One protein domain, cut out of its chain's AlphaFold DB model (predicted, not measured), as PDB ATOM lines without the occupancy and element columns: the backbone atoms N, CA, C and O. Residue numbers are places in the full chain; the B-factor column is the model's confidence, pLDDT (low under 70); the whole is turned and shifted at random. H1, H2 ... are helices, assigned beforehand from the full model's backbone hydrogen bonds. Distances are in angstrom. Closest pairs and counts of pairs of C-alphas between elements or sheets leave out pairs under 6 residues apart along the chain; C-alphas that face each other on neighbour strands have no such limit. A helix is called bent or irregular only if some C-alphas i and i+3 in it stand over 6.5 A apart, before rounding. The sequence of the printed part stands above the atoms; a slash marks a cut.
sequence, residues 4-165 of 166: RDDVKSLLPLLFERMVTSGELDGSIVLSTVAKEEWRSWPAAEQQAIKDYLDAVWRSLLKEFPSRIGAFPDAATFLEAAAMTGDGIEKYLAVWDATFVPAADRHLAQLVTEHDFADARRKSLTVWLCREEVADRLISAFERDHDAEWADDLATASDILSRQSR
ATOM      1  N   ARG A   4     162.366 160.468 118.862       58.84
ATOM      2  CA  ARG A   4     161.844 161.837 119.043       58.84
ATOM      3  C   ARG A   4     161.378 162.496 117.743       58.84
ATOM      4  O   ARG A   4     160.237 162.941 117.644       58.84
ATOM      5  N   ASP A   5     162.238 162.515 116.725       61.75
ATOM      6  CA  ASP A   5     161.933 163.191 115.454       61.75
ATOM      7  C   ASP A   5     160.827 162.482 114.657       61.75
ATOM      8  O   ASP A   5     159.990 163.138 114.035       61.75
ATOM      9  N   ASP A   6     160.756 161.151 114.747       69.62
ATOM     10  CA  ASP A   6     159.726 160.362 114.067       69.62
ATOM     11  C   ASP A   6     158.336 160.631 114.656       69.62
ATOM     12  O   ASP A   6     157.393 160.892 113.910       69.62
ATOM     13  N   VAL A   7     158.204 160.665 115.988       72.75
ATOM     14  CA  VAL A   7     156.930 160.979 116.661       72.75
ATOM     15  C   VAL A   7     156.473 162.386 116.300       72.75
ATOM     16  O   VAL A   7     155.322 162.583 115.913       72.75
ATOM     17  N   LYS A   8     157.392 163.355 116.340       76.88
ATOM     18  CA  LYS A   8     157.121 164.740 115.955       76.88
ATOM     19  C   LYS A   8     156.642 164.863 114.505       76.88
ATOM     20  O   LYS A   8     155.704 165.612 114.243       76.88
ATOM     21  N   SER A   9     157.230 164.102 113.580       83.19
ATOM     22  CA  SER A   9     156.808 164.090 112.172       83.19
ATOM     23  C   SER A   9     155.413 163.488 111.956       83.19
ATOM     24  O   SER A   9     154.713 163.872 111.020       83.19
ATOM     25  N   LEU A  10     154.987 162.579 112.841       86.69
ATOM     26  CA  LEU A  10     153.691 161.902 112.771       86.69
ATOM     27  C   LEU A  10     152.567 162.665 113.483       86.69
ATOM     28  O   LEU A  10     151.398 162.377 113.227       86.69
ATOM     29  N   LEU A  11     152.880 163.642 114.343       85.88
ATOM     30  CA  LEU A  11     151.867 164.380 115.108       85.88
ATOM     31  C   LEU A  11     150.755 165.004 114.261       85.88
ATOM     32  O   LEU A  11     149.600 164.839 114.649       85.88
ATOM     33  N   PRO A  12     151.028 165.663 113.117       87.75
ATOM     34  CA  PRO A  12     149.955 166.216 112.295       87.75
ATOM     35  C   PRO A  12     148.951 165.144 111.850       87.75
ATOM     36  O   PRO A  12     147.744 165.360 111.929       87.75
ATOM     37  N   LEU A  13     149.445 163.963 111.461       88.88
ATOM     38  CA  LEU A  13     148.610 162.835 111.047       88.88
ATOM     39  C   LEU A  13     147.830 162.246 112.229       88.88
ATOM     40  O   LEU A  13     146.651 161.932 112.094       88.88
ATOM     41  N   LEU A  14     148.470 162.099 113.391       89.31
ATOM     42  CA  LEU A  14     147.800 161.612 114.598       89.31
ATOM     43  C   LEU A  14     146.683 162.567 115.028       89.31
ATOM     44  O   LEU A  14     145.595 162.116 115.366       89.31
ATOM     45  N   PHE A  15     146.919 163.878 114.960       90.12
ATOM     46  CA  PHE A  15     145.927 164.896 115.297       90.12
ATOM     47  C   PHE A  15     144.752 164.913 114.325       90.12
ATOM     48  O   PHE A  15     143.599 164.889 114.752       90.12
ATOM     49  N   GLU A  16     145.017 164.842 113.022       89.69
ATOM     50  CA  GLU A  16     143.963 164.677 112.022       89.69
ATOM     51  C   GLU A  16     143.114 163.429 112.306       89.69
ATOM     52  O   GLU A  16     141.880 163.478 112.280       89.69
ATOM     53  N   ARG A  17     143.762 162.309 112.641       89.88
ATOM     54  CA  ARG A  17     143.078 161.050 112.944       89.88
ATOM     55  C   ARG A  17     142.294 161.088 114.249       89.88
ATOM     56  O   ARG A  17     141.226 160.498 114.274       89.88
ATOM     57  N   MET A  18     142.741 161.813 115.275       89.44
ATOM     58  CA  MET A  18     141.955 161.997 116.504       89.44
ATOM     59  C   MET A  18     140.632 162.720 116.246       89.44
ATOM     60  O   MET A  18     139.647 162.455 116.921       89.44
ATOM     61  N   VAL A  19     140.580 163.641 115.283       89.06
ATOM     62  CA  VAL A  19     139.330 164.353 114.968       89.06
ATOM     63  C   VAL A  19     138.442 163.540 114.028       89.06
ATOM     64  O   VAL A  19     137.224 163.545 114.182       89.06
ATOM     65  N   THR A  20     139.043 162.847 113.061       87.62
ATOM     66  CA  THR A  20     138.322 162.183 111.961       87.62
ATOM     67  C   THR A  20     137.974 160.718 112.222       87.62
ATOM     68  O   THR A  20     137.064 160.196 111.580       87.62
ATOM     69  N   SER A  21     138.675 160.049 113.139       82.44
ATOM     70  CA  SER A  21     138.495 158.632 113.467       82.44
ATOM     71  C   SER A  21     138.345 158.437 114.976       82.44
ATOM     72  O   SER A  21     139.083 159.020 115.767       82.44
ATOM     73  N   GLY A  22     137.402 157.583 115.377       76.44
ATOM     74  CA  GLY A  22     137.265 157.111 116.761       76.44
ATOM     75  C   GLY A  22     138.201 155.949 117.113       76.44
ATOM     76  O   GLY A  22     138.080 155.368 118.183       76.44
ATOM     77  N   GLU A  23     139.107 155.563 116.208       83.38
ATOM     78  CA  GLU A  23     140.042 154.448 116.415       83.38
ATOM     79  C   GLU A  23     141.234 154.825 117.303       83.38
ATOM     80  O   GLU A  23     141.902 153.944 117.845       83.38
ATOM     81  N   LEU A  24     141.533 156.123 117.423       85.62
ATOM     82  CA  LEU A  24     142.604 156.613 118.281       85.62
ATOM     83  C   LEU A  24     142.060 157.019 119.644       85.62
ATOM     84  O   LEU A  24     141.065 157.730 119.747       85.62
ATOM     85  N   ASP A  25     142.793 156.640 120.682       86.00
ATOM     86  CA  ASP A  25     142.578 157.135 122.034       86.00
ATOM     87  C   ASP A  25     143.336 158.460 122.218       86.00
ATOM     88  O   ASP A  25     144.574 158.510 122.158       86.00
ATOM     89  N   GLY A  26     142.585 159.541 122.441       86.25
ATOM     90  CA  GLY A  26     143.140 160.879 122.619       86.25
ATOM     91  C   GLY A  26     144.096 160.987 123.810       86.25
ATOM     92  O   GLY A  26     145.113 161.677 123.721       86.25
ATOM     93  N   SER A  27     143.843 160.251 124.893       87.44
ATOM     94  CA  SER A  27     144.718 160.215 126.068       87.44
ATOM     95  C   SER A  27     146.047 159.533 125.752       87.44
ATOM     96  O   SER A  27     147.105 160.016 126.167       87.44
ATOM     97  N   ILE A  28     146.037 158.453 124.963       87.62
ATOM     98  CA  ILE A  28     147.275 157.784 124.528       87.62
ATOM     99  C   ILE A  28     148.119 158.730 123.670       87.62
ATOM    100  O   ILE A  28     149.316 158.896 123.933       87.62
ATOM    101  N   VAL A  29     147.509 159.391 122.684       88.69
ATOM    102  CA  VAL A  29     148.224 160.321 121.798       88.69
ATOM    103  C   VAL A  29     148.782 161.508 122.589       88.69
ATOM    104  O   VAL A  29     149.979 161.787 122.496       88.69
ATOM    105  N   LEU A  30     147.977 162.169 123.428       89.12
ATOM    106  CA  LEU A  30     148.429 163.335 124.200       89.12
ATOM    107  C   LEU A  30     149.444 162.978 125.294       89.12
ATOM    108  O   LEU A  30     150.384 163.741 125.520       89.12
ATOM    109  N   SER A  31     149.347 161.792 125.904       86.81
ATOM    110  CA  SER A  31     150.394 161.298 126.809       86.81
ATOM    111  C   SER A  31     151.719 161.046 126.082       86.81
ATOM    112  O   SER A  31     152.788 161.233 126.663       86.81
ATOM    113  N   THR A  32     151.672 160.661 124.804       87.06
ATOM    114  CA  THR A  32     152.868 160.503 123.967       87.06
ATOM    115  C   THR A  32     153.500 161.865 123.687       87.06
ATOM    116  O   THR A  32     154.696 162.027 123.902       87.06
ATOM    117  N   VAL A  33     152.700 162.882 123.343       86.31
ATOM    118  CA  VAL A  33     153.190 164.267 123.182       86.31
ATOM    119  C   VAL A  33     153.857 164.781 124.462       86.31
ATOM    120  O   VAL A  33     154.921 165.398 124.411       86.31
ATOM    121  N   ALA A  34     153.268 164.494 125.626       86.81
ATOM    122  CA  ALA A  34     153.839 164.863 126.918       86.81
ATOM    123  C   ALA A  34     155.198 164.188 127.186       86.81
ATOM    124  O   ALA A  34     156.122 164.853 127.657       86.81
ATOM    125  N   LYS A  35     155.341 162.898 126.848       86.19
ATOM    126  CA  LYS A  35     156.596 162.133 126.993       86.19
ATOM    127  C   LYS A  35     157.731 162.656 126.114       86.19
ATOM    128  O   LYS A  35     158.885 162.587 126.525       86.19
ATOM    129  N   GLU A  36     157.413 163.219 124.951       86.62
ATOM    130  CA  GLU A  36     158.401 163.820 124.044       86.62
ATOM    131  C   GLU A  36     158.854 165.230 124.468       86.62
ATOM    132  O   GLU A  36     159.536 165.925 123.711       86.62
ATOM    133  N   GLU A  37     158.490 165.658 125.683       84.25
ATOM    134  CA  GLU A  37     158.892 166.936 126.268       84.25
ATOM    135  C   GLU A  37     158.567 168.111 125.334       84.25
ATOM    136  O   GLU A  37     159.384 169.012 125.167       84.25
ATOM    137  N   TRP A  38     157.374 168.122 124.720       87.44
ATOM    138  CA  TRP A  38     156.974 169.117 123.709       87.44
ATOM    139  C   TRP A  38     157.141 170.583 124.154       87.44
ATOM    140  O   TRP A  38     157.311 171.472 123.327       87.44
ATOM    141  N   ARG A  39     157.186 170.853 125.466       86.88
ATOM    142  CA  ARG A  39     157.534 172.172 126.034       86.88
ATOM    143  C   ARG A  39     158.972 172.630 125.766       86.88
ATOM    144  O   ARG A  39     159.279 173.805 125.941       86.88
ATOM    145  N   SER A  40     159.857 171.721 125.377       89.31
ATOM    146  CA  SER A  40     161.228 172.018 124.951       89.31
ATOM    147  C   SER A  40     161.325 172.350 123.459       89.31
ATOM    148  O   SER A  40     162.365 172.812 122.995       89.31
ATOM    149  N   TRP A  41     160.251 172.122 122.698       90.25
ATOM    150  CA  TRP A  41     160.229 172.348 121.258       90.25
ATOM    151  C   TRP A  41     160.138 173.843 120.921       90.25
ATOM    152  O   TRP A  41     159.796 174.652 121.786       90.25
ATOM    153  N   PRO A  42     160.416 174.251 119.669       92.94
ATOM    154  CA  PRO A  42     160.218 175.625 119.223       92.94
ATOM    155  C   PRO A  42     158.837 176.194 119.580       92.94
ATOM    156  O   PRO A  42     157.816 175.519 119.459       92.94
ATOM    157  N   ALA A  43     158.796 177.475 119.955       91.25
ATOM    158  CA  ALA A  43     157.571 178.144 120.404       91.25
ATOM    159  C   ALA A  43     156.414 178.050 119.392       91.25
ATOM    160  O   ALA A  43     155.265 177.900 119.791       91.25
ATOM    161  N   ALA A  44     156.717 178.085 118.090       90.69
ATOM    162  CA  ALA A  44     155.717 177.942 117.033       90.69
ATOM    163  C   ALA A  44     155.010 176.576 117.070       90.69
ATOM    164  O   ALA A  44     153.805 176.492 116.855       90.69
ATOM    165  N   GLU A  45     155.739 175.508 117.384       90.31
ATOM    166  CA  GLU A  45     155.183 174.156 117.460       90.31
ATOM    167  C   GLU A  45     154.372 173.963 118.738       90.31
ATOM    168  O   GLU A  45     153.294 173.374 118.711       90.31
ATOM    169  N   GLN A  46     154.847 174.529 119.851       92.38
ATOM    170  CA  GLN A  46     154.063 174.568 121.080       92.38
ATOM    171  C   GLN A  46     152.741 175.307 120.868       92.38
ATOM    172  O   GLN A  46     151.692 174.856 121.325       92.38
ATOM    173  N   GLN A  47     152.781 176.437 120.159       92.06
ATOM    174  CA  GLN A  47     151.581 177.199 119.853       92.06
ATOM    175  C   GLN A  47     150.631 176.402 118.956       92.06
ATOM    176  O   GLN A  47     149.444 176.352 119.253       92.06
ATOM    177  N   ALA A  48     151.141 175.691 117.948       91.88
ATOM    178  CA  ALA A  48     150.316 174.851 117.082       91.88
ATOM    179  C   ALA A  48     149.568 173.747 117.855       91.88
ATOM    180  O   ALA A  48     148.390 173.510 117.595       91.88
ATOM    181  N   ILE A  49     150.214 173.100 118.835       91.56
ATOM    182  CA  ILE A  49     149.558 172.100 119.697       91.56
ATOM    183  C   ILE A  49     148.456 172.756 120.541       91.56
ATOM    184  O   ILE A  49     147.353 172.219 120.644       91.56
ATOM    185  N   LYS A  50     148.732 173.928 121.126       92.62
ATOM    186  CA  LYS A  50     147.754 174.668 121.939       92.62
ATOM    187  C   LYS A  50     146.548 175.108 121.111       92.62
ATOM    188  O   LYS A  50     145.422 174.853 121.525       92.62
ATOM    189  N   ASP A  51     146.790 175.689 119.941       94.06
ATOM    190  CA  ASP A  51     145.750 176.150 119.019       94.06
ATOM    191  C   ASP A  51     144.890 174.983 118.527       94.06
ATOM    192  O   ASP A  51     143.667 175.100 118.450       94.06
ATOM    193  N   TYR A  52     145.514 173.834 118.246       94.19
ATOM    194  CA  TYR A  52     144.804 172.612 117.884       94.19
ATOM    195  C   TYR A  52     143.854 172.159 119.001       94.19
ATOM    196  O   TYR A  52     142.664 171.967 118.753       94.19
ATOM    197  N   LEU A  53     144.346 172.028 120.238       95.06
ATOM    198  CA  LEU A  53     143.515 171.593 121.366       95.06
ATOM    199  C   LEU A  53     142.385 172.586 121.660       95.06
ATOM    200  O   LEU A  53     141.254 172.175 121.915       95.06
ATOM    201  N   ASP A  54     142.661 173.887 121.569       95.50
ATOM    202  CA  ASP A  54     141.652 174.930 121.754       95.50
ATOM    203  C   ASP A  54     140.574 174.875 120.654       95.50
ATOM    204  O   ASP A  54     139.385 175.056 120.936       95.50
ATOM    205  N   ALA A  55     140.957 174.594 119.404       95.88
ATOM    206  CA  ALA A  55     140.021 174.429 118.293       95.88
ATOM    207  C   ALA A  55     139.147 173.175 118.449       95.88
ATOM    208  O   ALA A  55     137.934 173.246 118.220       95.88
ATOM    209  N   VAL A  56     139.735 172.053 118.875       95.81
ATOM    210  CA  VAL A  56     139.002 170.812 119.170       95.81
ATOM    211  C   VAL A  56     137.983 171.052 120.279       95.81
ATOM    212  O   VAL A  56     136.801 170.769 120.089       95.81
ATOM    213  N   TRP A  57     138.408 171.658 121.389       97.56
ATOM    214  CA  TRP A  57     137.536 171.944 122.525       97.56
ATOM    215  C   TRP A  57     136.336 172.814 122.144       97.56
ATOM    216  O   TRP A  57     135.186 172.482 122.424       97.56
ATOM    217  N   ARG A  58     136.590 173.915 121.427       96.50
ATOM    218  CA  ARG A  58     135.527 174.813 120.953       96.50
ATOM    219  C   ARG A  58     134.585 174.145 119.959       96.50
ATOM    220  O   ARG A  58     133.438 174.565 119.860       96.50
ATOM    221  N   SER A  59     135.068 173.176 119.185       95.94
ATOM    222  CA  SER A  59     134.233 172.429 118.239       95.94
ATOM    223  C   SER A  59     133.347 171.427 118.973       95.94
ATOM    224  O   SER A  59     132.152 171.377 118.696       95.94
ATOM    225  N   LEU A  60     133.898 170.726 119.970       96.88
ATOM    226  CA  LEU A  60     133.158 169.812 120.840       96.88
ATOM    227  C   LEU A  60     132.007 170.531 121.558       96.88
ATOM    228  O   LEU A  60     130.872 170.076 121.496       96.88
ATOM    229  N   LEU A  61     132.255 171.698 122.163       97.25
ATOM    230  CA  LEU A  61     131.218 172.437 122.900       97.25
ATOM    231  C   LEU A  61     130.078 172.988 122.023       97.25
ATOM    232  O   LEU A  61     129.022 173.350 122.540       97.25
ATOM    233  N   LYS A  62     130.277 173.091 120.705       96.12
ATOM    234  CA  LYS A  62     129.266 173.622 119.778       96.12
ATOM    235  C   LYS A  62     128.253 172.580 119.322       96.12
ATOM    236  O   LYS A  62     127.222 172.966 118.775       96.12
ATOM    237  N   GLU A  63     128.525 171.295 119.526       95.50
ATOM    238  CA  GLU A  63     127.688 170.216 119.017       95.50
ATOM    239  C   GLU A  63     127.507 169.110 120.061       95.50
ATOM    240  O   GLU A  63     128.465 168.656 120.680       95.50
ATOM    241  N   PHE A  64     126.258 168.680 120.255       94.31
ATOM    242  CA  PHE A  64     125.915 167.573 121.143       94.31
ATOM    243  C   PHE A  64     125.009 166.573 120.404       94.31
ATOM    244  O   PHE A  64     123.953 166.986 119.907       94.31
ATOM    245  N   PRO A  65     125.345 165.270 120.367       94.38
ATOM    246  CA  PRO A  65     126.574 164.657 120.894       94.38
ATOM    247  C   PRO A  65     127.833 165.142 120.159       94.38
ATOM    248  O   PRO A  65     127.730 165.630 119.032       94.38
ATOM    249  N   SER A  66     129.012 164.997 120.773       92.31
ATOM    250  CA  SER A  66     130.270 165.317 120.085       92.31
ATOM    251  C   SER A  66     130.426 164.449 118.837       92.31
ATOM    252  O   SER A  66     130.107 163.259 118.837       92.31
ATOM    253  N   ARG A  67     130.957 165.044 117.768       91.19
ATOM    254  CA  ARG A  67     131.340 164.336 116.534       91.19
ATOM    255  C   ARG A  67     132.849 164.259 116.337       91.19
ATOM    256  O   ARG A  67     133.313 163.899 115.258       91.19
ATOM    257  N   ILE A  68     133.613 164.631 117.357       90.88
ATOM    258  CA  ILE A  68     135.068 164.573 117.315       90.88
ATOM    259  C   ILE A  68     135.493 163.148 117.668       90.88
ATOM    260  O   ILE A  68     135.256 162.709 118.787       90.88
ATOM    261  N   GLY A  69     136.112 162.441 116.718       90.12
ATOM    262  CA  GLY A  69     136.358 160.994 116.782       90.12
ATOM    263  C   GLY A  69     136.844 160.476 118.141       90.12
ATOM    264  O   GLY A  69     136.134 159.724 118.801       90.12
ATOM    265  N   ALA A  70     138.027 160.906 118.572       90.44
ATOM    266  CA  ALA A  70     138.668 160.489 119.820       90.44
ATOM    267  C   ALA A  70     138.083 161.147 121.087       90.44
ATOM    268  O   ALA A  70     138.520 160.834 122.193       90.44
ATOM    269  N   PHE A  71     137.140 162.084 120.942       93.56
ATOM    270  CA  PHE A  71     136.578 162.877 122.036       93.56
ATOM    271  C   PHE A  71     135.041 162.845 121.980       93.56
ATOM    272  O   PHE A  71     134.416 163.833 121.575       93.56
ATOM    273  N   PRO A  72     134.424 161.708 122.360       90.81
ATOM    274  CA  PRO A  72     132.971 161.528 122.317       90.81
ATOM    275  C   PRO A  72     132.222 162.425 123.313       90.81
ATOM    276  O   PRO A  72     131.053 162.747 123.097       90.81
ATOM    277  N   ASP A  73     132.899 162.876 124.366       93.62
ATOM    278  CA  ASP A  73     132.354 163.739 125.405       93.62
ATOM    279  C   ASP A  73     133.431 164.672 125.976       93.62
ATOM    280  O   ASP A  73     134.639 164.550 125.722       93.62
ATOM    281  N   ALA A  74     132.967 165.651 126.747       95.81
ATOM    282  CA  ALA A  74     133.824 166.640 127.373       95.81
ATOM    283  C   ALA A  74     134.752 166.049 128.448       95.81
ATOM    284  O   ALA A  74     135.870 166.543 128.613       95.81
ATOM    285  N   ALA A  75     134.322 164.999 129.159       93.75
ATOM    286  CA  ALA A  75     135.128 164.351 130.192       93.75
ATOM    287  C   ALA A  75     136.403 163.755 129.581       93.75
ATOM    288  O   ALA A  75     137.510 164.074 130.018       93.75
ATOM    289  N   THR A  76     136.247 162.990 128.499       93.38
ATOM    290  CA  THR A  76     137.330 162.349 127.750       93.38
ATOM    291  C   THR A  76     138.342 163.377 127.246       93.38
ATOM    292  O   THR A  76     139.553 163.178 127.369       93.38
ATOM    293  N   PHE A  77     137.873 164.515 126.721       95.81
ATOM    294  CA  PHE A  77     138.772 165.590 126.302       95.81
ATOM    295  C   PHE A  77     139.550 166.190 127.479       95.81
ATOM    296  O   PHE A  77     140.766 166.351 127.381       95.81
ATOM    297  N   LEU A  78     138.881 166.528 128.587       95.25
ATOM    298  CA  LEU A  78     139.531 167.152 129.744       95.25
ATOM    299  C   LEU A  78     140.575 166.226 130.381       95.25
ATOM    300  O   LEU A  78     141.651 166.693 130.759       95.25
ATOM    301  N   GLU A  79     140.305 164.923 130.447       91.44
ATOM    302  CA  GLU A  79     141.273 163.927 130.913       91.44
ATOM    303  C   GLU A  79     142.505 163.853 130.011       91.44
ATOM    304  O   GLU A  79     143.638 163.952 130.492       91.44
ATOM    305  N   ALA A  80     142.294 163.752 128.698       92.12
ATOM    306  CA  ALA A  80     143.382 163.716 127.731       92.12
ATOM    307  C   ALA A  80     144.202 165.017 127.763       92.12
ATOM    308  O   ALA A  80     145.434 164.998 127.728       92.12
ATOM    309  N   ALA A  81     143.531 166.163 127.884       92.62
ATOM    310  CA  ALA A  81     144.173 167.464 127.963       92.62
ATOM    311  C   ALA A  81     145.004 167.623 129.246       92.62
ATOM    312  O   ALA A  81     146.110 168.169 129.185       92.62
ATOM    313  N   ALA A  82     144.544 167.088 130.380       89.94
ATOM    314  CA  ALA A  82     145.310 167.076 131.627       89.94
ATOM    315  C   ALA A  82     146.659 166.347 131.474       89.94
ATOM    316  O   ALA A  82     147.650 166.754 132.087       89.94
ATOM    317  N   MET A  83     146.744 165.334 130.599       86.69
ATOM    318  CA  MET A  83     147.995 164.607 130.324       86.69
ATOM    319  C   MET A  83     149.072 165.475 129.664       86.69
ATOM    320  O   MET A  83     150.254 165.155 129.756       86.69
ATOM    321  N   THR A  84     148.702 166.596 129.036       85.44
ATOM    322  CA  THR A  84     149.671 167.520 128.416       85.44
ATOM    323  C   THR A  84     150.478 168.318 129.446       85.44
ATOM    324  O   THR A  84     151.521 168.886 129.111       85.44
ATOM    325  N   GLY A  85     150.015 168.378 130.701       80.69
ATOM    326  CA  GLY A  85     150.623 169.118 131.809       80.69
ATOM    327  C   GLY A  85     150.282 170.614 131.875       80.69
ATOM    328  O   GLY A  85     150.806 171.291 132.750       80.69
ATOM    329  N   ASP A  86     149.456 171.145 130.959       80.12
ATOM    330  CA  ASP A  86     149.030 172.565 130.961       80.12
ATOM    331  C   ASP A  86     147.816 172.811 131.884       80.12
ATOM    332  O   ASP A  86     147.311 173.930 131.956       80.12
ATOM    333  N   GLY A  87     147.360 171.775 132.599       85.50
ATOM    334  CA  GLY A  87     146.131 171.815 133.386       85.50
ATOM    335  C   GLY A  87     144.876 171.866 132.509       85.50
ATOM    336  O   GLY A  87     144.946 171.820 131.277       85.50
ATOM    337  N   ILE A  88     143.709 171.928 133.148       94.12
ATOM    338  CA  ILE A  88     142.405 171.987 132.462       94.12
ATOM    339  C   ILE A  88     141.738 173.363 132.558       94.12
ATOM    340  O   ILE A  88     140.745 173.629 131.885       94.12
ATOM    341  N   GLU A  89     142.304 174.265 133.357       94.25
ATOM    342  CA  GLU A  89     141.717 175.536 133.774       94.25
ATOM    343  C   GLU A  89     141.381 176.437 132.580       94.25
ATOM    344  O   GLU A  89     140.334 177.081 132.561       94.25
ATOM    345  N   LYS A  90     142.222 176.440 131.537       94.50
ATOM    346  CA  LYS A  90     141.948 177.213 130.316       94.50
ATOM    347  C   LYS A  90     140.721 176.707 129.551       94.50
ATOM    348  O   LYS A  90     139.978 177.511 128.997       94.50
ATOM    349  N   TYR A  91     140.487 175.395 129.529       96.56
ATOM    350  CA  TYR A  91     139.340 174.805 128.834       96.56
ATOM    351  C   TYR A  91     138.058 175.037 129.624       96.56
ATOM    352  O   TYR A  91     137.031 175.387 129.044       96.56
ATOM    353  N   LEU A  92     138.149 174.945 130.950       96.69
ATOM    354  CA  LEU A  92     137.077 175.309 131.867       96.69
ATOM    355  C   LEU A  92     136.679 176.789 131.724       96.69
ATOM    356  O   LEU A  92     135.494 177.091 131.626       96.69
ATOM    357  N   ALA A  93     137.646 177.700 131.578       95.44
ATOM    358  CA  ALA A  93     137.370 179.114 131.308       95.44
ATOM    359  C   ALA A  93     136.688 179.348 129.943       95.44
ATOM    360  O   ALA A  93     135.800 180.190 129.822       95.44
ATOM    361  N   VAL A  94     137.070 178.596 128.902       96.00
ATOM    362  CA  VAL A  94     136.363 178.630 127.606       96.00
ATOM    363  C   VAL A  94     134.928 178.128 127.759       96.00
ATOM    364  O   VAL A  94     134.017 178.698 127.159       96.00
ATOM    365  N   TRP A  95     134.718 177.090 128.567       95.88
ATOM    366  CA  TRP A  95     133.385 176.564 128.840       95.88
ATOM    367  C   TRP A  95     132.520 177.593 129.567       95.88
ATOM    368  O   TRP A  95     131.404 177.854 129.121       95.88
ATOM    369  N   ASP A  96     133.059 178.249 130.602       95.31
ATOM    370  CA  ASP A  96     132.400 179.338 131.340       95.31
ATOM    371  C   ASP A  96     131.954 180.483 130.415       95.31
ATOM    372  O   ASP A  96     130.918 181.097 130.647       95.31
ATOM    373  N   ALA A  97     132.687 180.741 129.330       95.31
ATOM    374  CA  ALA A  97     132.350 181.772 128.346       95.31
ATOM    375  C   ALA A  97     131.416 181.298 127.209       95.31
ATOM    376  O   ALA A  97     131.048 182.095 126.344       95.31
ATOM    377  N   THR A  98     131.049 180.014 127.161       95.69
ATOM    378  CA  THR A  98     130.307 179.411 126.041       95.69
ATOM    379  C   THR A  98     128.881 179.055 126.457       95.69
ATOM    380  O   THR A  98     128.651 177.970 126.981       95.69
ATOM    381  N   PHE A  99     127.915 179.937 126.186       92.62
ATOM    382  CA  PHE A  99     126.495 179.768 126.543       92.62
ATOM    383  C   PHE A  99     125.659 179.322 125.338       92.62
ATOM    384  O   PHE A  99     124.971 180.123 124.706       92.62
ATOM    385  N   VAL A 100     125.754 178.040 124.988       95.12
ATOM    386  CA  VAL A 100     124.940 177.424 123.928       95.12
ATOM    387  C   VAL A 100     124.350 176.102 124.425       95.12
ATOM    388  O   VAL A 100     125.021 175.421 125.205       95.12
ATOM    389  N   PRO A 101     123.166 175.677 123.938       96.00
ATOM    390  CA  PRO A 101     122.506 174.460 124.421       96.00
ATOM    391  C   PRO A 101     123.387 173.204 124.375       96.00
ATOM    392  O   PRO A 101     123.379 172.404 125.302       96.00
ATOM    393  N   ALA A 102     124.209 173.040 123.332       96.88
ATOM    394  CA  ALA A 102     125.134 171.910 123.236       96.88
ATOM    395  C   ALA A 102     126.152 171.870 124.394       96.88
ATOM    396  O   ALA A 102     126.396 170.807 124.959       96.88
ATOM    397  N   ALA A 103     126.703 173.022 124.783       97.44
ATOM    398  CA  ALA A 103     127.659 173.125 125.881       97.44
ATOM    399  C   ALA A 103     127.003 172.857 127.244       97.44
ATOM    400  O   ALA A 103     127.649 172.293 128.124       97.44
ATOM    401  N   ASP A 104     125.735 173.238 127.411       97.69
ATOM    402  CA  ASP A 104     124.966 172.969 128.633       97.69
ATOM    403  C   ASP A 104     124.615 171.478 128.756       97.69
ATOM    404  O   ASP A 104     124.703 170.904 129.839       97.69
ATOM    405  N   ARG A 105     124.320 170.810 127.634       97.94
ATOM    406  CA  ARG A 105     124.101 169.355 127.598       97.94
ATOM    407  C   ARG A 105     125.368 168.564 127.917       97.94
ATOM    408  O   ARG A 105     125.311 167.633 128.714       97.94
ATOM    409  N   HIS A 106     126.520 168.966 127.371       97.94
ATOM    410  CA  HIS A 106     127.817 168.393 127.767       97.94
ATOM    411  C   HIS A 106     128.086 168.578 129.263       97.94
ATOM    412  O   HIS A 106     128.657 167.696 129.897       97.94
ATOM    413  N   LEU A 107     127.667 169.710 129.842       97.88
ATOM    414  CA  LEU A 107     127.840 169.979 131.267       97.88
ATOM    415  C   LEU A 107     126.950 169.060 132.113       97.88
ATOM    416  O   LEU A 107     127.435 168.480 133.080       97.88
ATOM    417  N   ALA A 108     125.682 168.876 131.733       98.00
ATOM    418  CA  ALA A 108     124.786 167.943 132.414       98.00
ATOM    419  C   ALA A 108     125.270 166.491 132.334       98.00
ATOM    420  O   ALA A 108     125.263 165.789 133.349       98.00
ATOM    421  N   GLN A 109     125.749 166.061 131.161       98.00
ATOM    422  CA  GLN A 109     126.364 164.746 130.998       98.00
ATOM    423  C   GLN A 109     127.570 164.597 131.935       98.00
ATOM    424  O   GLN A 109     127.634 163.647 132.713       98.00
ATOM    425  N   LEU A 110     128.483 165.576 131.918       97.56
ATOM    426  CA  LEU A 110     129.677 165.561 132.755       97.56
ATOM    427  C   LEU A 110     129.329 165.464 134.241       97.56
ATOM    428  O   LEU A 110     129.904 164.638 134.935       97.56
ATOM    429  N   VAL A 111     128.390 166.275 134.735       97.69
ATOM    430  CA  VAL A 111     127.964 166.245 136.144       97.69
ATOM    431  C   VAL A 111     127.386 164.885 136.525       97.69
ATOM    432  O   VAL A 111     127.703 164.363 137.593       97.69
ATOM    433  N   THR A 112     126.547 164.318 135.660       96.81
ATOM    434  CA  THR A 112     125.876 163.034 135.900       96.81
ATOM    435  C   THR A 112     126.864 161.873 135.980       96.81
ATOM    436  O   THR A 112     126.701 160.973 136.802       96.81
ATOM    437  N   GLU A 113     127.897 161.895 135.141       95.50
ATOM    438  CA  GLU A 113     128.890 160.822 135.029       95.50
ATOM    439  C   GLU A 113     130.116 161.022 135.943       95.50
ATOM    440  O   GLU A 113     130.966 160.134 136.057       95.50
ATOM    441  N   HIS A 114     130.248 162.182 136.592       95.75
ATOM    442  CA  HIS A 114     131.431 162.522 137.379       95.75
ATOM    443  C   HIS A 114     131.465 161.821 138.742       95.75
ATOM    444  O   HIS A 114     130.548 161.939 139.555       95.75
ATOM    445  N   ASP A 115     132.586 161.161 139.038       94.38
ATOM    446  CA  ASP A 115     132.881 160.656 140.380       94.38
ATOM    447  C   ASP A 115     133.454 161.778 141.263       94.38
ATOM    448  O   ASP A 115     134.650 162.087 141.232       94.38
ATOM    449  N   PHE A 116     132.586 162.385 142.076       93.50
ATOM    450  CA  PHE A 116     132.942 163.460 143.009       93.50
ATOM    451  C   PHE A 116     133.929 163.023 144.107       93.50
ATOM    452  O   PHE A 116     134.574 163.885 144.710       93.50
ATOM    453  N   ALA A 117     134.086 161.717 144.356       92.62
ATOM    454  CA  ALA A 117     135.017 161.189 145.350       92.62
ATOM    455  C   ALA A 117     136.436 160.957 144.796       92.62
ATOM    456  O   ALA A 117     137.370 160.746 145.578       92.62
ATOM    457  N   ASP A 118     136.641 161.013 143.473       92.12
ATOM    458  CA  ASP A 118     137.955 160.780 142.875       92.12
ATOM    459  C   ASP A 118     138.908 161.964 143.112       92.12
ATOM    460  O   ASP A 118     138.847 163.014 142.462       92.12
ATOM    461  N   ALA A 119     139.873 161.764 144.014       88.38
ATOM    462  CA  ALA A 119     140.893 162.755 144.348       88.38
ATOM    463  C   ALA A 119     141.736 163.206 143.140       88.38
ATOM    464  O   ALA A 119     142.263 164.322 143.148       88.38
ATOM    465  N   ARG A 120     141.860 162.381 142.090       87.12
ATOM    466  CA  ARG A 120     142.593 162.738 140.862       87.12
ATOM    467  C   ARG A 120     141.878 163.824 140.065       87.12
ATOM    468  O   ARG A 120     142.530 164.572 139.344       87.12
ATOM    469  N   ARG A 121     140.558 163.945 140.223       89.44
ATOM    470  CA  ARG A 121     139.724 164.925 139.519       89.44
ATOM    471  C   ARG A 121     139.380 166.144 140.376       89.44
ATOM    472  O   ARG A 121     138.486 166.909 140.026       89.44
ATOM    473  N   LYS A 122     140.110 166.376 141.475       90.31
ATOM    474  CA  LYS A 122     139.820 167.443 142.445       90.31
ATOM    475  C   LYS A 122     139.629 168.825 141.811       90.31
ATOM    476  O   LYS A 122     138.694 169.517 142.194       90.31
ATOM    477  N   SER A 123     140.474 169.236 140.862       90.56
ATOM    478  CA  SER A 123     140.325 170.547 140.202       90.56
ATOM    479  C   SER A 123     139.002 170.664 139.444       90.56
ATOM    480  O   SER A 123     138.339 171.695 139.522       90.56
ATOM    481  N   LEU A 124     138.588 169.590 138.763       94.56
ATOM    482  CA  LEU A 124     137.306 169.537 138.070       94.56
ATOM    483  C   LEU A 124     136.139 169.529 139.063       94.56
ATOM    484  O   LEU A 124     135.203 170.299 138.891       94.56
ATOM    485  N   THR A 125     136.228 168.735 140.134       95.44
ATOM    486  CA  THR A 125     135.227 168.715 141.212       95.44
ATOM    487  C   THR A 125     135.027 170.104 141.817       95.44
ATOM    488  O   THR A 125     133.897 170.558 141.954       95.44
ATOM    489  N   VAL A 126     136.116 170.811 142.135       94.44
ATOM    490  CA  VAL A 126     136.051 172.175 142.681       94.44
ATOM    491  C   VAL A 126     135.358 173.126 141.705       94.44
ATOM    492  O   VAL A 126     134.551 173.941 142.136       94.44
ATOM    493  N   TRP A 127     135.644 173.018 140.405       96.25
ATOM    494  CA  TRP A 127     134.993 173.837 139.384       96.25
ATOM    495  C   TRP A 127     133.501 173.506 139.232       96.25
ATOM    496  O   TRP A 127     132.691 174.426 139.146       96.25
ATOM    497  N   LEU A 128     133.125 172.223 139.242       96.94
ATOM    498  CA  LEU A 128     131.731 171.781 139.134       96.94
ATOM    499  C   LEU A 128     130.889 172.220 140.336       96.94
ATOM    500  O   LEU A 128     129.741 172.605 140.158       96.94
ATOM    501  N   CYS A 129     131.452 172.213 141.545       95.44
ATOM    502  CA  CYS A 129     130.739 172.598 142.767       95.44
ATOM    503  C   CYS A 129     130.584 174.118 142.967       95.44
ATOM    504  O   CYS A 129     130.119 174.544 144.025       95.44
ATOM    505  N   ARG A 130     130.989 174.946 141.997       95.06
ATOM    506  CA  ARG A 130     130.752 176.395 142.031       95.06
ATOM    507  C   ARG A 130     129.261 176.697 141.862       95.06
ATOM    508  O   ARG A 130     128.588 176.052 141.058       95.06
ATOM    509  N   GLU A 131     128.766 177.705 142.575       93.06
ATOM    510  CA  GLU A 131     127.359 178.132 142.512       93.06
ATOM    511  C   GLU A 131     126.964 178.525 141.082       93.06
ATOM    512  O   GLU A 131     125.925 178.100 140.581       93.06
ATOM    513  N   GLU A 132     127.871 179.184 140.358       93.75
ATOM    514  CA  GLU A 132     127.656 179.628 138.981       93.75
ATOM    515  C   GLU A 132     127.393 178.471 138.002       93.75
ATOM    516  O   GLU A 132     126.729 178.657 136.982       93.75
ATOM    517  N   VAL A 133     127.902 177.265 138.286       95.88
ATOM    518  CA  VAL A 133     127.669 176.079 137.445       95.88
ATOM    519  C   VAL A 133     126.262 175.527 137.670       95.88
ATOM    520  O   VAL A 133     125.585 175.178 136.701       95.88
ATOM    521  N   ALA A 134     125.799 175.489 138.921       94.38
ATOM    522  CA  ALA A 134     124.433 175.086 139.244       94.38
ATOM    523  C   ALA A 134     123.414 176.095 138.687       94.38
ATOM    524  O   ALA A 134     122.468 175.698 138.004       94.38
ATOM    525  N   ASP A 135     123.660 177.396 138.875       94.00
ATOM    526  CA  ASP A 135     122.818 178.475 138.341       94.00
ATOM    527  C   ASP A 135     122.714 178.426 136.818       94.00
ATOM    528  O   ASP A 135     121.640 178.629 136.239       94.00
ATOM    529  N   ARG A 136     123.825 178.111 136.145       95.81
ATOM    530  CA  ARG A 136     123.852 177.926 134.695       95.81
ATOM    531  C   ARG A 136     122.957 176.771 134.249       95.81
ATOM    532  O   ARG A 136     122.223 176.938 133.277       95.81
ATOM    533  N   LEU A 137     123.008 175.624 134.928       97.00
ATOM    534  CA  LEU A 137     122.166 174.466 134.600       97.00
ATOM    535  C   LEU A 137     120.678 174.771 134.811       97.00
ATOM    536  O   LEU A 137     119.865 174.413 133.963       97.00
ATOM    537  N   ILE A 138     120.331 175.496 135.879       96.25
ATOM    538  CA  ILE A 138     118.952 175.954 136.129       96.25
ATOM    539  C   ILE A 138     118.499 176.913 135.026       96.25
ATOM    540  O   ILE A 138     117.453 176.706 134.417       96.25
ATOM    541  N   SER A 139     119.314 177.918 134.704       95.81
ATOM    542  CA  SER A 139     119.001 178.892 133.650       95.81
ATOM    543  C   SER A 139     118.836 178.223 132.279       95.81
ATOM    544  O   SER A 139     117.995 178.625 131.475       95.81
ATOM    545  N   ALA A 140     119.643 177.197 131.992       96.19
ATOM    546  CA  ALA A 140     119.516 176.398 130.780       96.19
ATOM    547  C   ALA A 140     118.224 175.566 130.783       96.19
ATOM    548  O   ALA A 140     117.548 175.510 129.759       96.19
ATOM    549  N   PHE A 141     117.857 174.978 131.926       96.50
ATOM    550  CA  PHE A 141     116.619 174.212 132.069       96.50
ATOM    551  C   PHE A 141     115.400 175.096 131.816       96.50
ATOM    552  O   PHE A 141     114.541 174.729 131.029       96.50
ATOM    553  N   GLU A 142     115.353 176.293 132.403       95.38
ATOM    554  CA  GLU A 142     114.256 177.244 132.188       95.38
ATOM    555  C   GLU A 142     114.131 177.661 130.716       95.38
ATOM    556  O   GLU A 142     113.029 177.706 130.157       95.38
ATOM    557  N   ARG A 143     115.269 177.943 130.071       95.88
ATOM    558  CA  ARG A 143     115.324 178.349 128.662       95.88
ATOM    559  C   ARG A 143     114.836 177.248 127.722       95.88
ATOM    560  O   ARG A 143     114.118 177.552 126.775       95.88
ATOM    561  N   ASP A 144     115.239 176.005 127.974       94.50
ATOM    562  CA  ASP A 144     115.036 174.869 127.075       94.50
ATOM    563  C   ASP A 144     114.019 173.843 127.632       94.50
ATOM    564  O   ASP A 144     114.031 172.690 127.214       94.50
ATOM    565  N   HIS A 145     113.127 174.247 128.550       93.00
ATOM    566  CA  HIS A 145     112.252 173.351 129.337       93.00
ATOM    567  C   HIS A 145     111.319 172.439 128.521       93.00
ATOM    568  O   HIS A 145     110.908 171.393 129.012       93.00
ATOM    569  N   ASP A 146     110.985 172.822 127.287       94.31
ATOM    570  CA  ASP A 146     110.158 172.019 126.377       94.31
ATOM    571  C   ASP A 146     110.964 170.948 125.612       94.31
ATOM    572  O   ASP A 146     110.396 170.133 124.881       94.31
ATOM    573  N   ALA A 147     112.295 170.959 125.716       94.94
ATOM    574  CA  ALA A 147     113.147 170.001 125.029       94.94
ATOM    575  C   ALA A 147     113.149 168.640 125.740       94.94
ATOM    576  O   ALA A 147     113.209 168.559 126.962       94.94
ATOM    577  N   GLU A 148     113.200 167.550 124.967       94.25
ATOM    578  CA  GLU A 148     113.202 166.173 125.501       94.25
ATOM    579  C   GLU A 148     114.369 165.868 126.461       94.25
ATOM    580  O   GLU A 148     114.304 164.913 127.225       94.25
ATOM    581  N   TRP A 149     115.439 166.662 126.413       92.31
ATOM    582  CA  TRP A 149     116.647 166.521 127.235       92.31
ATOM    583  C   TRP A 149     116.711 167.528 128.397       92.31
ATOM    584  O   TRP A 149     117.724 167.592 129.090       92.31
ATOM    585  N   ALA A 150     115.675 168.345 128.613       94.56
ATOM    586  CA  ALA A 150     115.683 169.373 129.656       94.56
ATOM    587  C   ALA A 150     115.835 168.772 131.065       94.56
ATOM    588  O   ALA A 150     116.580 169.306 131.887       94.56
ATOM    589  N   ASP A 151     115.206 167.624 131.324       95.12
ATOM    590  CA  ASP A 151     115.275 166.936 132.620       95.12
ATOM    591  C   ASP A 151     116.711 166.547 133.022       95.12
ATOM    592  O   ASP A 151     117.029 166.498 134.217       95.12
ATOM    593  N   ASP A 152     117.609 166.342 132.051       97.06
ATOM    594  CA  ASP A 152     119.027 166.068 132.311       97.06
ATOM    595  C   ASP A 152     119.709 167.279 132.974       97.06
ATOM    596  O   ASP A 152     120.520 167.121 133.891       97.06
ATOM    597  N   LEU A 153     119.350 168.504 132.567       97.44
ATOM    598  CA  LEU A 153     119.882 169.742 133.151       97.44
ATOM    599  C   LEU A 153     119.424 169.920 134.601       97.44
ATOM    600  O   LEU A 153     120.233 170.247 135.474       97.44
ATOM    601  N   ALA A 154     118.136 169.680 134.865       94.69
ATOM    602  CA  ALA A 154     117.575 169.760 136.212       94.69
ATOM    603  C   ALA A 154     118.213 168.710 137.134       94.69
ATOM    604  O   ALA A 154     118.662 169.036 138.235       94.69
ATOM    605  N   THR A 155     118.342 167.471 136.649       96.81
ATOM    606  CA  THR A 155     118.997 166.371 137.372       96.81
ATOM    607  C   THR A 155     120.442 166.715 137.729       96.81
ATOM    608  O   THR A 155     120.863 166.518 138.873       96.81
ATOM    609  N   ALA A 156     121.200 167.271 136.785       97.44
ATOM    610  CA  ALA A 156     122.574 167.696 137.025       97.44
ATOM    611  C   ALA A 156     122.664 168.811 138.086       97.44
ATOM    612  O   ALA A 156     123.490 168.727 138.997       97.44
ATOM    613  N   SER A 157     121.790 169.823 138.037       95.56
ATOM    614  CA  SER A 157     121.770 170.888 139.053       95.56
ATOM    615  C   SER A 157     121.471 170.352 140.461       95.56
ATOM    616  O   SER A 157     122.121 170.723 141.446       95.56
ATOM    617  N   ASP A 158     120.542 169.402 140.554       95.19
ATOM    618  CA  ASP A 158     120.202 168.705 141.791       95.19
ATOM    619  C   ASP A 158     121.392 167.931 142.377       95.19
ATOM    620  O   ASP A 158     121.593 167.925 143.596       95.19
ATOM    621  N   ILE A 159     122.190 167.276 141.525       96.38
ATOM    622  CA  ILE A 159     123.424 166.594 141.939       96.38
ATOM    623  C   ILE A 159     124.391 167.613 142.549       96.38
ATOM    624  O   ILE A 159     124.828 167.416 143.685       96.38
ATOM    625  N   LEU A 160     124.677 168.721 141.854       95.56
ATOM    626  CA  LEU A 160     125.601 169.753 142.346       95.56
ATOM    627  C   LEU A 160     125.139 170.371 143.667       95.56
ATOM    628  O   LEU A 160     125.936 170.526 144.593       95.56
ATOM    629  N   SER A 161     123.840 170.635 143.796       91.06
ATOM    630  CA  SER A 161     123.231 171.183 145.013       91.06
ATOM    631  C   SER A 161     123.382 170.272 146.236       91.06
ATOM    632  O   SER A 161     123.372 170.747 147.372       91.06
ATOM    633  N   ARG A 162     123.503 168.952 146.038       90.88
ATOM    634  CA  ARG A 162     123.784 167.999 147.126       90.88
ATOM    635  C   ARG A 162     125.268 167.976 147.476       90.88
ATOM    636  O   ARG A 162     125.592 167.895 148.656       90.88
ATOM    637  N   GLN A 163     126.144 168.072 146.476       90.19
ATOM    638  CA  GLN A 163     127.597 168.060 146.674       90.19
ATOM    639  C   GLN A 163     128.103 169.325 147.376       90.19
ATOM    640  O   GLN A 163     129.012 169.240 148.190       90.19
ATOM    641  N   SER A 164     127.493 170.488 147.130       77.69
ATOM    642  CA  SER A 164     127.861 171.746 147.801       77.69
ATOM    643  C   SER A 164     127.448 171.815 149.278       77.69
ATOM    644  O   SER A 164     127.918 172.684 150.012       77.69
ATOM    645  N   ARG A 165     126.570 170.908 149.728       71.31
ATOM    646  CA  ARG A 165     126.096 170.808 151.119       71.31
ATOM    647  C   ARG A 165     126.852 169.768 151.956       71.31
ATOM    648  O   ARG A 165     126.601 169.706 153.161       71.31
TER     649      ARG A 165
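Overview. This is residues 4 to 165 of the 166 residues of an uncharacterized protein of Actinomadura hallensis (UniProt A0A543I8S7). This is an elongated body of helices: H1 to H5 run lengthwise, roughly along its long axis, and at one end H6 stands across them with the H8 and H9 hairpin packed on its far side. H4 lies near the middle, H1 lies loosely at the opposite end from H9, and the short H7 sits at the side where the two groups meet. The printed part has 162 residues with nine named helices, H1 to H9 in chain order, and no named strand; the class is all helix. It is compact, with a radius of gyration of the C-alphas of 16.8 A, and spans 52 by 30 by 25 A.

Along the chain. Find C-alpha 43 at (157.571, 178.144, 120.404); from there H3, residues 43 to 60, the longest helix, runs 25.8 A to C-alpha 60 at (133.158, 169.812, 120.840). Before it come H1, residues 5 to 20, 23.9 A long, and H2, residues 26 to 35. H1 has a kink of 39 degrees near residue 13. After H3 look for H4, residues 74 to 82, H5, residues 89 to 96, H6, residues 101 to 113, 18.4 A, and H7, residues 119 to 128. H8, residues 131 to 143, measures 18.3 A, and H9, residues 150 to 163, runs 20.8 A to C-alpha 163 at (127.597, 168.060, 146.674). H1 and H7 are irregular: C-alphas 9 and 12 are 7.2 A apart, and C-alphas 120 and 123 are 8.2 A apart.

Arrangement. Start at H3, whose residues 53 to 60 only just touch H4, with 3 pairs of C-alphas within 8 A; the closest, Leu 60 and Ala 74, are 7.3 A apart, and the two form a helical hairpin. H3 also only just touches H5, closest at the C-alphas of Trp 57 and Tyr 91, 7.2 A. H1 is close to H3 but not clearly touching, its nearest C-alphas Val 19 and Val 56 at 7.7 A. H2 touches H4 at a shallow tilt of 10 degrees, the same way, with the C-alphas of Ser 27 and Ala 80 4.1 A apart. H6 touches H4 about perpendicular, at 76 degrees, closest at the C-alphas of Ala 75 and Leu 110, 6.1 A. H9 touches H6 at a steep tilt of 47 degrees, closest at the C-alphas of Ala 108 and Ala 156, 5.1 A. H8 and H9 form a helical hairpin, closest at the C-alphas of Ala 134 and Ser 157, 5.0 A. H7 and H4 are near each other, with 5 pairs of C-alphas within 10 A. Every O i to N i+4 pair is within hydrogen-bond range in H2, H3, H4, H5, H6, H8 and H9, against 10 of 12 in H1 and 4 of 6 in H7.

Size, cuts and confidence. The C-alphas farthest apart, Asp 5 and Asp 146, are 53.6 A apart. The printed part has no cut. The link from H3 to H4, residues 61 to 73, is long. Look for low confidence at residues 4 to 6, under 70; the mean pLDDT of the printed part is 91.5.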